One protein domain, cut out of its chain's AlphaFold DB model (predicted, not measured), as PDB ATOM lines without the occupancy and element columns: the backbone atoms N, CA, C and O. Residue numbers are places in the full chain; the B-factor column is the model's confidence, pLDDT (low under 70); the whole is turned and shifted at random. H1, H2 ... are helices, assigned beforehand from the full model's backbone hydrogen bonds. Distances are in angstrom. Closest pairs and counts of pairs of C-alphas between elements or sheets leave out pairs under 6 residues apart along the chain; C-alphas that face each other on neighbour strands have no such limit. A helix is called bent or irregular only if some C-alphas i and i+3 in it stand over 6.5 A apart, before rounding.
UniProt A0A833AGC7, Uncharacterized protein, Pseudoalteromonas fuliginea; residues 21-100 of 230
ATOM      1  N   GLY A  21     136.100 102.086  93.388       96.00
ATOM      2  CA  GLY A  21     135.974 103.216  92.478       96.00
ATOM      3  C   GLY A  21     134.701 103.164  91.634       96.00
ATOM      4  O   GLY A  21     133.650 102.679  92.079       96.00
ATOM      5  N   LYS A  22     134.784 103.669  90.399       93.06
ATOM      6  CA  LYS A  22     133.630 103.810  89.496       93.06
ATOM      7  C   LYS A  22     132.916 102.472  89.257       93.06
ATOM      8  O   LYS A  22     133.503 101.518  88.746       93.06
ATOM      9  N   GLY A  23     131.627 102.411  89.603       91.44
ATOM     10  CA  GLY A  23     130.797 101.209  89.436       91.44
ATOM     11  C   GLY A  23     131.256 100.000  90.264       91.44
ATOM     12  O   GLY A  23     130.906  98.867  89.940       91.44
ATOM     13  N   GLY A  24     132.092 100.219  91.283       93.81
ATOM     14  CA  GLY A  24     132.533  99.192  92.219       93.81
ATOM     15  C   GLY A  24     131.551  98.972  93.369       93.81
ATOM     16  O   GLY A  24     130.707  99.818  93.660       93.81
ATOM     17  N   THR A  25     131.700  97.844  94.063       95.88
ATOM     18  CA  THR A  25     130.960  97.555  95.301       95.88
ATOM     19  C   THR A  25     131.334  98.531  96.414       95.88
ATOM     20  O   THR A  25     130.500  98.826  97.260       95.88
ATOM     21  N   ASN A  26     132.576  99.043  96.408       94.44
ATOM     22  CA  ASN A  26     133.047 100.074  97.341       94.44
ATOM     23  C   ASN A  26     132.824  99.707  98.820       94.44
ATOM     24  O   ASN A  26     132.356 100.521  99.612       94.44
ATOM     25  N   SER A  27     133.159  98.469  99.200       93.12
ATOM     26  CA  SER A  27     133.059  98.048 100.599       93.12
ATOM     27  C   SER A  27     134.004  98.873 101.484       93.12
ATOM     28  O   SER A  27     135.113  99.208 101.066       93.12
ATOM     29  N   ASN A  28     133.606  99.164 102.727       91.50
ATOM     30  CA  ASN A  28     134.436  99.937 103.664       91.50
ATOM     31  C   ASN A  28     135.843  99.343 103.847       91.50
ATOM     32  O   ASN A  28     136.814 100.086 103.972       91.50
ATOM     33  N   THR A  29     135.958  98.014 103.846       90.75
ATOM     34  CA  THR A  29     137.245  97.316 103.937       90.75
ATOM     35  C   THR A  29     138.111  97.591 102.712       90.75
ATOM     36  O   THR A  29     139.264  97.987 102.861       90.75
ATOM     37  N   ASP A  30     137.553  97.452 101.506       92.56
ATOM     38  CA  ASP A  30     138.310  97.647 100.267       92.56
ATOM     39  C   ASP A  30     138.703  99.118 100.066       92.56
ATOM     40  O   ASP A  30     139.822  99.400  99.637       92.56
ATOM     41  N   LEU A  31     137.826 100.060 100.437       94.19
ATOM     42  CA  LEU A  31     138.128 101.496 100.429       94.19
ATOM     43  C   LEU A  31     139.341 101.809 101.314       94.19
ATOM     44  O   LEU A  31     140.275 102.468 100.864       94.19
ATOM     45  N   ARG A  32     139.362 101.296 102.553       92.62
ATOM     46  CA  ARG A  32     140.486 101.492 103.485       92.62
ATOM     47  C   ARG A  32     141.781 100.875 102.969       92.62
ATOM     48  O   ARG A  32     142.821 101.525 103.049       92.62
ATOM     49  N   SER A  33     141.721  99.666 102.412       92.06
ATOM     50  CA  SER A  33     142.887  99.022 101.798       92.06
ATOM     51  C   SER A  33     143.454  99.853 100.648       92.06
ATOM     52  O   SER A  33     144.656 100.099 100.618       92.06
ATOM     53  N   VAL A  34     142.615 100.357  99.734       94.56
ATOM     54  CA  VAL A  34     143.092 101.198  98.620       94.56
ATOM     55  C   VAL A  34     143.676 102.519  99.115       94.56
ATOM     56  O   VAL A  34     144.741 102.905  98.641       94.56
ATOM     57  N   ILE A  35     143.034 103.190 100.077       95.38
ATOM     58  CA  ILE A  35     143.559 104.428 100.677       95.38
ATOM     59  C   ILE A  35     144.934 104.178 101.295       95.38
ATOM     60  O   ILE A  35     145.878 104.895 100.979       95.38
ATOM     61  N   SER A  36     145.083 103.128 102.105       92.50
ATOM     62  CA  SER A  36     146.369 102.814 102.731       92.50
ATOM     63  C   SER A  36     147.450 102.480 101.710       92.50
ATOM     64  O   SER A  36     148.578 102.943 101.853       92.50
ATOM     65  N   LEU A  37     147.124 101.723 100.661       91.88
ATOM     66  CA  LEU A  37     148.090 101.432  99.606       91.88
ATOM     67  C   LEU A  37     148.492 102.703  98.840       91.88
ATOM     68  O   LEU A  37     149.671 102.895  98.558       91.88
ATOM     69  N   LEU A  38     147.549 103.607  98.549       94.38
ATOM     70  CA  LEU A  38     147.847 104.915  97.952       94.38
ATOM     71  C   LEU A  38     148.740 105.763  98.865       94.38
ATOM     72  O   LEU A  38     149.667 106.408  98.382       94.38
ATOM     73  N   GLU A  39     148.489 105.760 100.175       93.44
ATOM     74  CA  GLU A  39     149.314 106.475 101.155       93.44
ATOM     75  C   GLU A  39     150.731 105.916 101.213       93.44
ATOM     76  O   GLU A  39     151.687 106.693 101.209       93.44
ATOM     77  N   ASN A  40     150.873 104.588 101.222       89.31
ATOM     78  CA  ASN A  40     152.172 103.924 101.178       89.31
ATOM     79  C   ASN A  40     152.921 104.324  99.904       89.31
ATOM     80  O   ASN A  40     154.048 104.810  99.983       89.31
ATOM     81  N   ARG A  41     152.258 104.267  98.742       89.56
ATOM     82  CA  ARG A  41     152.868 104.689  97.471       89.56
ATOM     83  C   ARG A  41     153.173 106.175  97.405       89.56
ATOM     84  O   ARG A  41     154.103 106.564  96.722       89.56
ATOM     85  N   LYS A  42     152.438 107.039  98.097       91.75
ATOM     86  CA  LYS A  42     152.773 108.469  98.142       91.75
ATOM     87  C   LYS A  42     154.028 108.753  98.984       91.75
ATOM     88  O   LYS A  42     154.682 109.770  98.752       91.75
ATOM     89  N   LYS A  43     154.341 107.895  99.963       88.94
ATOM     90  CA  LYS A  43     155.518 108.016 100.849       88.94
ATOM     91  C   LYS A  43     156.790 107.429 100.234       88.94
ATOM     92  O   LYS A  43     157.869 107.944 100.507       88.94
ATOM     93  N   ASP A  44     156.631 106.401  99.412       83.94
ATOM     94  CA  ASP A  44     157.683 105.726  98.652       83.94
ATOM     95  C   ASP A  44     158.523 106.731  97.821       83.94
ATOM     96  O   ASP A  44     157.953 107.503  97.029       83.94
ATOM     97  N   PRO A  45     159.864 106.780  97.993       81.12
ATOM     98  CA  PRO A  45     160.736 107.754  97.333       81.12
ATOM     99  C   PRO A  45     160.660 107.721  95.808       81.12
ATOM    100  O   PRO A  45     160.822 108.764  95.168       81.12
ATOM    101  N   TYR A  46     160.386 106.558  95.214       79.88
ATOM    102  CA  TYR A  46     160.280 106.421  93.767       79.88
ATOM    103  C   TYR A  46     159.055 107.165  93.215       79.88
ATOM    104  O   TYR A  46     159.095 107.791  92.146       79.88
ATOM    105  N   TYR A  47     157.940 107.099  93.938       86.25
ATOM    106  CA  TYR A  47     156.662 107.664  93.514       86.25
ATOM    107  C   TYR A  47     156.393 109.068  94.045       86.25
ATOM    108  O   TYR A  47     155.592 109.788  93.440       86.25
ATOM    109  N   ARG A  48     157.048 109.469  95.139       88.06
ATOM    110  CA  ARG A  48     156.781 110.705  95.886       88.06
ATOM    111  C   ARG A  48     156.626 111.937  95.001       88.06
ATOM    112  O   ARG A  48     155.622 112.634  95.109       88.06
ATOM    113  N   GLU A  49     157.565 112.175  94.086       90.38
ATOM    114  CA  GLU A  49     157.527 113.346  93.198       90.38
ATOM    115  C   GLU A  49     156.349 113.296  92.213       90.38
ATOM    116  O   GLU A  49     155.654 114.291  91.996       90.38
ATOM    117  N   LYS A  50     156.050 112.115  91.660       92.06
ATOM    118  CA  LYS A  50     154.928 111.918  90.723       92.06
ATOM    119  C   LYS A  50     153.573 112.033  91.411       92.06
ATOM    120  O   LYS A  50     152.592 112.434  90.786       92.06
ATOM    121  N   LEU A  51     153.514 111.659  92.686       94.56
ATOM    122  CA  LEU A  51     152.297 111.637  93.493       94.56
ATOM    123  C   LEU A  51     152.202 112.824  94.457       94.56
ATOM    124  O   LEU A  51     151.271 112.884  95.259       94.56
ATOM    125  N   LEU A  52     153.104 113.807  94.362       93.75
ATOM    126  CA  LEU A  52     153.157 114.960  95.266       93.75
ATOM    127  C   LEU A  52     151.806 115.688  95.333       93.75
ATOM    128  O   LEU A  52     151.308 116.015  96.413       93.75
ATOM    129  N   ARG A  53     151.176 115.867  94.166       93.88
ATOM    130  CA  ARG A  53     149.871 116.527  94.003       93.88
ATOM    131  C   ARG A  53     148.672 115.592  94.165       93.88
ATOM    132  O   ARG A  53     147.541 116.069  94.125       93.88
ATOM    133  N   LEU A  54     148.894 114.288  94.346       96.69
ATOM    134  CA  LEU A  54     147.817 113.317  94.506       96.69
ATOM    135  C   LEU A  54     147.047 113.614  95.798       96.69
ATOM    136  O   LEU A  54     147.621 113.597  96.892       96.69
ATOM    137  N   LYS A  55     145.747 113.886  95.680       95.44
ATOM    138  CA  LYS A  55     144.866 114.126  96.827       95.44
ATOM    139  C   LYS A  55     144.238 112.805  97.248       95.44
ATOM    140  O   LYS A  55     143.304 112.337  96.609       95.44
ATOM    141  N   ILE A  56     144.787 112.197  98.294       96.00
ATOM    142  CA  ILE A  56     144.219 110.984  98.885       96.00
ATOM    143  C   ILE A  56     143.095 111.421  99.831       96.00
ATOM    144  O   ILE A  56     143.346 112.264 100.697       96.00
ATOM    145  N   PRO A  57     141.860 110.928  99.649       93.88
ATOM    146  CA  PRO A  57     140.730 111.361 100.459       93.88
ATOM    147  C   PRO A  57     140.798 110.818 101.884       93.88
ATOM    148  O   PRO A  57     141.324 109.735 102.140       93.88
ATOM    149  N   ASN A  58     140.191 111.556 102.812       87.25
ATOM    150  CA  ASN A  58     139.988 111.072 104.170       87.25
ATOM    151  C   ASN A  58     138.940 109.952 104.154       87.25
ATOM    152  O   ASN A  58     137.835 110.152 103.655       87.25
ATOM    153  N   SER A  59     139.257 108.801 104.750       80.12
ATOM    154  CA  SER A  59     138.355 107.641 104.823       80.12
ATOM    155  C   SER A  59     136.973 107.917 105.448       80.12
ATOM    156  O   SER A  59     136.052 107.137 105.227       80.12
ATOM    157  N   CYS A  60     136.813 109.019 106.190       82.69
ATOM    158  CA  CYS A  60     135.547 109.469 106.776       82.69
ATOM    159  C   CYS A  60     134.789 110.509 105.922       82.69
ATOM    160  O   CYS A  60     133.789 111.053 106.388       82.69
ATOM    161  N   SER A  61     135.259 110.836 104.712       87.19
ATOM    162  CA  SER A  61     134.609 111.824 103.841       87.19
ATOM    163  C   SER A  61     133.192 111.378 103.444       87.19
ATOM    164  O   SER A  61     133.018 110.235 103.012       87.19
ATOM    165  N   PRO A  62     132.177 112.265 103.504       87.75
ATOM    166  CA  PRO A  62     130.829 111.943 103.032       87.75
ATOM    167  C   PRO A  62     130.783 111.658 101.520       87.75
ATOM    168  O   PRO A  62     129.886 110.957 101.062       87.75
ATOM    169  N   ASN A  63     131.776 112.133 100.756       93.81
ATOM    170  CA  ASN A  63     131.895 111.933  99.308       93.81
ATOM    171  C   ASN A  63     133.041 110.976  98.934       93.81
ATOM    172  O   ASN A  63     133.555 111.022  97.812       93.81
ATOM    173  N   ILE A  64     133.440 110.090  99.856       94.50
ATOM    174  CA  ILE A  64     134.639 109.248  99.722       94.50
ATOM    175  C   ILE A  64     134.722 108.491  98.394       94.50
ATOM    176  O   ILE A  64     135.792 108.409  97.801       94.50
ATOM    177  N   ILE A  65     133.611 107.963  97.876       94.94
ATOM    178  CA  ILE A  65     133.628 107.187  96.629       94.94
ATOM    179  C   ILE A  65     134.028 108.072  95.443       94.94
ATOM    180  O   ILE A  65     134.854 107.660  94.628       94.94
ATOM    181  N   GLN A  66     133.477 109.284  95.343       96.38
ATOM    182  CA  GLN A  66     133.791 110.213  94.256       96.38
ATOM    183  C   GLN A  66     135.238 110.695  94.356       96.38
ATOM    184  O   GLN A  66     135.973 110.655  93.369       96.38
ATOM    185  N   GLU A  67     135.661 111.099  95.552       97.19
ATOM    186  CA  GLU A  67     137.018 111.589  95.790       97.19
ATOM    187  C   GLU A  67     138.062 110.493  95.558       97.19
ATOM    188  O   GLU A  67     139.081 110.737  94.916       97.19
ATOM    189  N   LEU A  68     137.796 109.264  96.016       97.19
ATOM    190  CA  LEU A  68     138.700 108.137  95.814       97.19
ATOM    191  C   LEU A  68     138.732 107.706  94.350       97.19
ATOM    192  O   LEU A  68     139.805 107.409  93.842       97.19
ATOM    193  N   THR A  69     137.598 107.721  93.648       97.81
ATOM    194  CA  THR A  69     137.561 107.451  92.200       97.81
ATOM    195  C   THR A  69     138.435 108.448  91.440       97.81
ATOM    196  O   THR A  69     139.230 108.044  90.591       97.81
ATOM    197  N   GLN A  70     138.345 109.741  91.776       97.75
ATOM    198  CA  GLN A  70     139.207 110.761  91.179       97.75
ATOM    199  C   GLN A  70     140.677 110.540  91.554       97.75
ATOM    200  O   GLN A  70     141.535 110.555  90.678       97.75
ATOM    201  N   CYS A  71     140.967 110.247  92.823       97.94
ATOM    202  CA  CYS A  71     142.316 109.937  93.292       97.94
ATOM    203  C   CYS A  71     142.928 108.733  92.553       97.94
ATOM    204  O   CYS A  71     144.069 108.797  92.100       97.94
ATOM    205  N   ILE A  72     142.172 107.647  92.370       97.94
ATOM    206  CA  ILE A  72     142.618 106.466  91.620       97.94
ATOM    207  C   ILE A  72     142.891 106.837  90.161       97.94
ATOM    208  O   ILE A  72     143.912 106.421  89.616       97.94
ATOM    209  N   SER A  73     142.018 107.634  89.543       97.81
ATOM    210  CA  SER A  73     142.198 108.106  88.167       97.81
ATOM    211  C   SER A  73     143.477 108.937  88.025       97.81
ATOM    212  O   SER A  73     144.300 108.673  87.149       97.81
ATOM    213  N   ASP A  74     143.719 109.865  88.951       97.44
ATOM    214  CA  ASP A  74     144.930 110.686  88.983       97.44
ATOM    215  C   ASP A  74     146.189 109.827  89.201       97.44
ATOM    216  O   ASP A  74     147.203 110.017  88.526       97.44
ATOM    217  N   PHE A  75     146.128 108.833  90.094       96.12
ATOM    218  CA  PHE A  75     147.210 107.868  90.302       96.12
ATOM    219  C   PHE A  75     147.504 107.076  89.024       96.12
ATOM    220  O   PHE A  75     148.654 106.987  88.589       96.12
ATOM    221  N   GLN A  76     146.474 106.523  88.386       95.38
ATOM    222  CA  GLN A  76     146.610 105.791  87.129       95.38
ATOM    223  C   GLN A  76     147.184 106.689  86.031       95.38
ATOM    224  O   GLN A  76     148.106 106.270  85.336       95.38
ATOM    225  N   ALA A  77     146.726 107.935  85.903       95.19
ATOM    226  CA  ALA A  77     147.256 108.881  84.927       95.19
ATOM    227  C   ALA A  77     148.752 109.162  85.149       95.19
ATOM    228  O   ALA A  77     149.518 109.164  84.182       95.19
ATOM    229  N   SER A  78     149.168 109.340  86.405       93.88
ATOM    230  CA  SER A  78     150.557 109.627  86.784       93.88
ATOM    231  C   SER A  78     151.491 108.419  86.666       93.88
ATOM    232  O   SER A  78     152.665 108.585  86.329       93.88
ATOM    233  N   ILE A  79     151.002 107.205  86.945       89.62
ATOM    234  CA  ILE A  79     151.840 105.995  87.046       89.62
ATOM    235  C   ILE A  79     151.695 105.061  85.839       89.62
ATOM    236  O   ILE A  79     152.682 104.505  85.359       89.62
ATOM    237  N   GLN A  80     150.473 104.885  85.343       88.69
ATOM    238  CA  GLN A  80     150.103 103.905  84.313       88.69
ATOM    239  C   GLN A  80     149.793 104.556  82.950       88.69
ATOM    240  O   GLN A  80     149.805 103.860  81.931       88.69
ATOM    241  N   GLY A  81     149.569 105.876  82.923       89.69
ATOM    242  CA  GLY A  81     149.255 106.688  81.745       89.69
ATOM    243  C   GLY A  81     147.761 107.015  81.609       89.69
ATOM    244  O   GLY A  81     146.899 106.227  81.995       89.69
ATOM    245  N   ARG A  82     147.439 108.175  81.014       87.69
ATOM    246  CA  ARG A  82     146.062 108.720  80.931       87.69
ATOM    247  C   ARG A  82     145.042 107.777  80.287       87.69
ATOM    248  O   ARG A  82     143.908 107.717  80.739       87.69
ATOM    249  N   ASN A  83     145.447 106.991  79.290       90.56
ATOM    250  CA  ASN A  83     144.553 106.042  78.609       90.56
ATOM    251  C   ASN A  83     144.124 104.860  79.500       90.56
ATOM    252  O   ASN A  83     143.293 104.057  79.088       90.56
ATOM    253  N   LYS A  84     144.708 104.732  80.698       85.94
ATOM    254  CA  LYS A  84     144.392 103.706  81.699       85.94
ATOM    255  C   LYS A  84     143.747 104.290  82.966       85.94
ATOM    256  O   LYS A  84     143.622 103.575  83.952       85.94
ATOM    257  N   ALA A  85     143.391 105.577  82.956       95.50
ATOM    258  CA  ALA A  85     142.840 106.298  84.101       95.50
ATOM    259  C   ALA A  85     141.309 106.160  84.172       95.50
ATOM    260  O   ALA A  85     140.564 107.078  83.832       95.50
ATOM    261  N   ASP A  86     140.834 104.978  84.559       96.50
ATOM    262  CA  ASP A  86     139.405 104.662  84.679       96.50
ATOM    263  C   ASP A  86     138.828 104.914  86.084       96.50
ATOM    264  O   ASP A  86     137.608 104.865  86.271       96.50
ATOM    265  N   GLY A  87     139.684 105.219  87.064       97.00
ATOM    266  CA  GLY A  87     139.295 105.437  88.454       97.00
ATOM    267  C   GLY A  87     138.886 104.154  89.173       97.00
ATOM    268  O   GLY A  87     138.124 104.222  90.136       97.00
ATOM    269  N   VAL A  88     139.338 102.987  88.701       97.06
ATOM    270  CA  VAL A  88     138.937 101.676  89.220       97.06
ATOM    271  C   VAL A  88     140.139 100.858  89.692       97.06
ATOM    272  O   VAL A  88     141.112 100.651  88.973       97.06
ATOM    273  N   VAL A  89     140.030 100.276  90.888       95.50
ATOM    274  CA  VAL A  89     140.931  99.210  91.348       95.50
ATOM    275  C   VAL A  89     140.156  97.898  91.395       95.50
ATOM    276  O   VAL A  89     139.190  97.753  92.142       95.50
ATOM    277  N   SER A  90     140.570  96.931  90.574       92.94
ATOM    278  CA  SER A  90     140.015  95.572  90.564       92.94
ATOM    279  C   SER A  90     140.953  94.599  91.286       92.94
ATOM    280  O   SER A  90     142.163  94.677  91.053       92.94
ATOM    281  N   PRO A  91     140.433  93.630  92.066       88.31
ATOM    282  CA  PRO A  91     141.252  92.607  92.719       88.31
ATOM    283  C   PRO A  91     142.136  91.775  91.782       88.31
ATOM    284  O   PRO A  91     143.139  91.198  92.200       88.31
ATOM    285  N   SER A  92     141.739  91.672  90.514       84.50
ATOM    286  CA  SER A  92     142.446  90.918  89.480       84.50
ATOM    287  C   SER A  92     143.155  91.807  88.455       84.50
ATOM    288  O   SER A  92     143.840  91.260  87.587       84.50
ATOM    289  N   GLY A  93     142.991  93.134  88.547       86.56
ATOM    290  CA  GLY A  93     143.537  94.117  87.607       86.56
ATOM    291  C   GLY A  93     144.997  94.480  87.881       86.56
ATOM    292  O   GLY A  93     145.592  94.037  88.856       86.56
ATOM    293  N   SER A  94     145.590  95.317  87.028       85.25
ATOM    294  CA  SER A  94     146.983  95.752  87.202       85.25
ATOM    295  C   SER A  94     147.147  96.858  88.243       85.25
ATOM    296  O   SER A  94     148.194  96.933  88.873       85.25
ATOM    297  N   THR A  95     146.144  97.722  88.451       91.38
ATOM    298  CA  THR A  95     146.271  98.868  89.368       91.38
ATOM    299  C   THR A  95     146.557  98.438  90.807       91.38
ATOM    300  O   THR A  95     147.392  99.067  91.445       91.38
ATOM    301  N   ILE A  96     145.958  97.341  91.292       89.69
ATOM    302  CA  ILE A  96     146.259  96.814  92.634       89.69
ATOM    303  C   ILE A  96     147.727  96.384  92.762       89.69
ATOM    304  O   ILE A  96     148.317  96.569  93.815       89.69
ATOM    305  N   LEU A  97     148.342  95.904  91.676       84.44
ATOM    306  CA  LEU A  97     149.757  95.528  91.655       84.44
ATOM    307  C   LEU A  97     150.656  96.766  91.713       84.44
ATOM    308  O   LEU A  97     151.565  96.806  92.524       84.44
ATOM    309  N   TYR A  98     150.355  97.819  90.941       86.75
ATOM    310  CA  TYR A  98     151.078  99.103  91.028       86.75
ATOM    311  C   TYR A  98     150.975  99.768  92.404       86.75
ATOM    312  O   TYR A  98     151.839 100.552  92.781       86.75
ATOM    313  N   LEU A  99     149.907  99.469  93.137       88.31
ATOM    314  CA  LEU A  99     149.721  99.910  94.510       88.31
ATOM    315  C   LEU A  99     150.555  99.094  95.520       88.31
ATOM    316  O   LEU A  99     150.647  99.491  96.679       88.31
ATOM    317  N   GLY A 100     151.190  97.995  95.098       81.69
ATOM    318  CA  GLY A 100     151.901  97.059  95.976       81.69
ATOM    319  C   GLY A 100     151.025  95.968  96.577       81.69
ATOM    320  O   GLY A 100     151.395  95.353  97.572       81.69
TER     321      GLY A 100
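Overview. This is residues 21 to 100 of the 230 residues of an uncharacterized protein of Pseudoalteromonas fuliginea (UniProt A0A833AGC7). Two helices of 16 residues each, H1 and H2, run the same way at 37 degrees, close but not clearly touching, and a short helix, H3, makes the third corner of a triangle of centres. A long loop, residues 44 to 63, returns from the end of H1 to the beginning of H2, and a second one, residues 80 to 94, folds back from the end of H2 before turning into H3. The printed part has 80 residues with three named helices, in the order H1, H2, H3, and no named strand. The class is all helix, though the helices hold 36 of the 80 residues, under half. The whole is compact and rounded, with a radius of gyration of the C-alphas of 11.4 A and spans of 29 by 24 by 18 A.

Arrangement. H1, residues 28 to 43, is close to but not clearly touching H2, residues 64 to 79. Their closest C-alphas are those of Ile 35 and Leu 68, 7.8 A apart, and the two centres are 11.5 A apart. They run the same way at a steep tilt of 37 degrees, only just beyond shallow. H3, residues 95 to 98, is close to but not clearly touching H2. The closest C-alphas of that pair are those of Gln 76 and Thr 95, 7.3 A apart, and the centres are 12.8 A apart. H1 and H3 are near each other, with no pair of C-alphas within 8 A but 6 pairs within 10 A. In H1 and H2 every pair of O of residue i and N of residue i+4 is within hydrogen-bond range; H3 is too short for such a pair, and its one pair of O i and N i+3 is within range.

Along the chain. H1 begins at C-alpha 28, at (134.436, 99.937, 103.664), and is 22.8 A from first to last C-alpha. H2 begins at C-alpha 64, at (134.639, 109.248, 99.722), and is 21.6 A long in the same measure. H3, from Thr 95 to Tyr 98, is 5.1 A long and ends at C-alpha 98, at (151.078, 99.103, 91.028). No helix is bent.

Size, cuts and confidence. The two C-alphas farthest apart are those of Gly 23 and Pro 45, 31.6 A. The first and last printed C-alphas, of Gly 21 and Gly 100, are 17.4 A apart. The links from H1 to H2, of 20 residues, and from H2 to H3, of 15 residues, are long. The printed part has no cut. The mean pLDDT of the printed part is 91.7, and no printed residue is under 70.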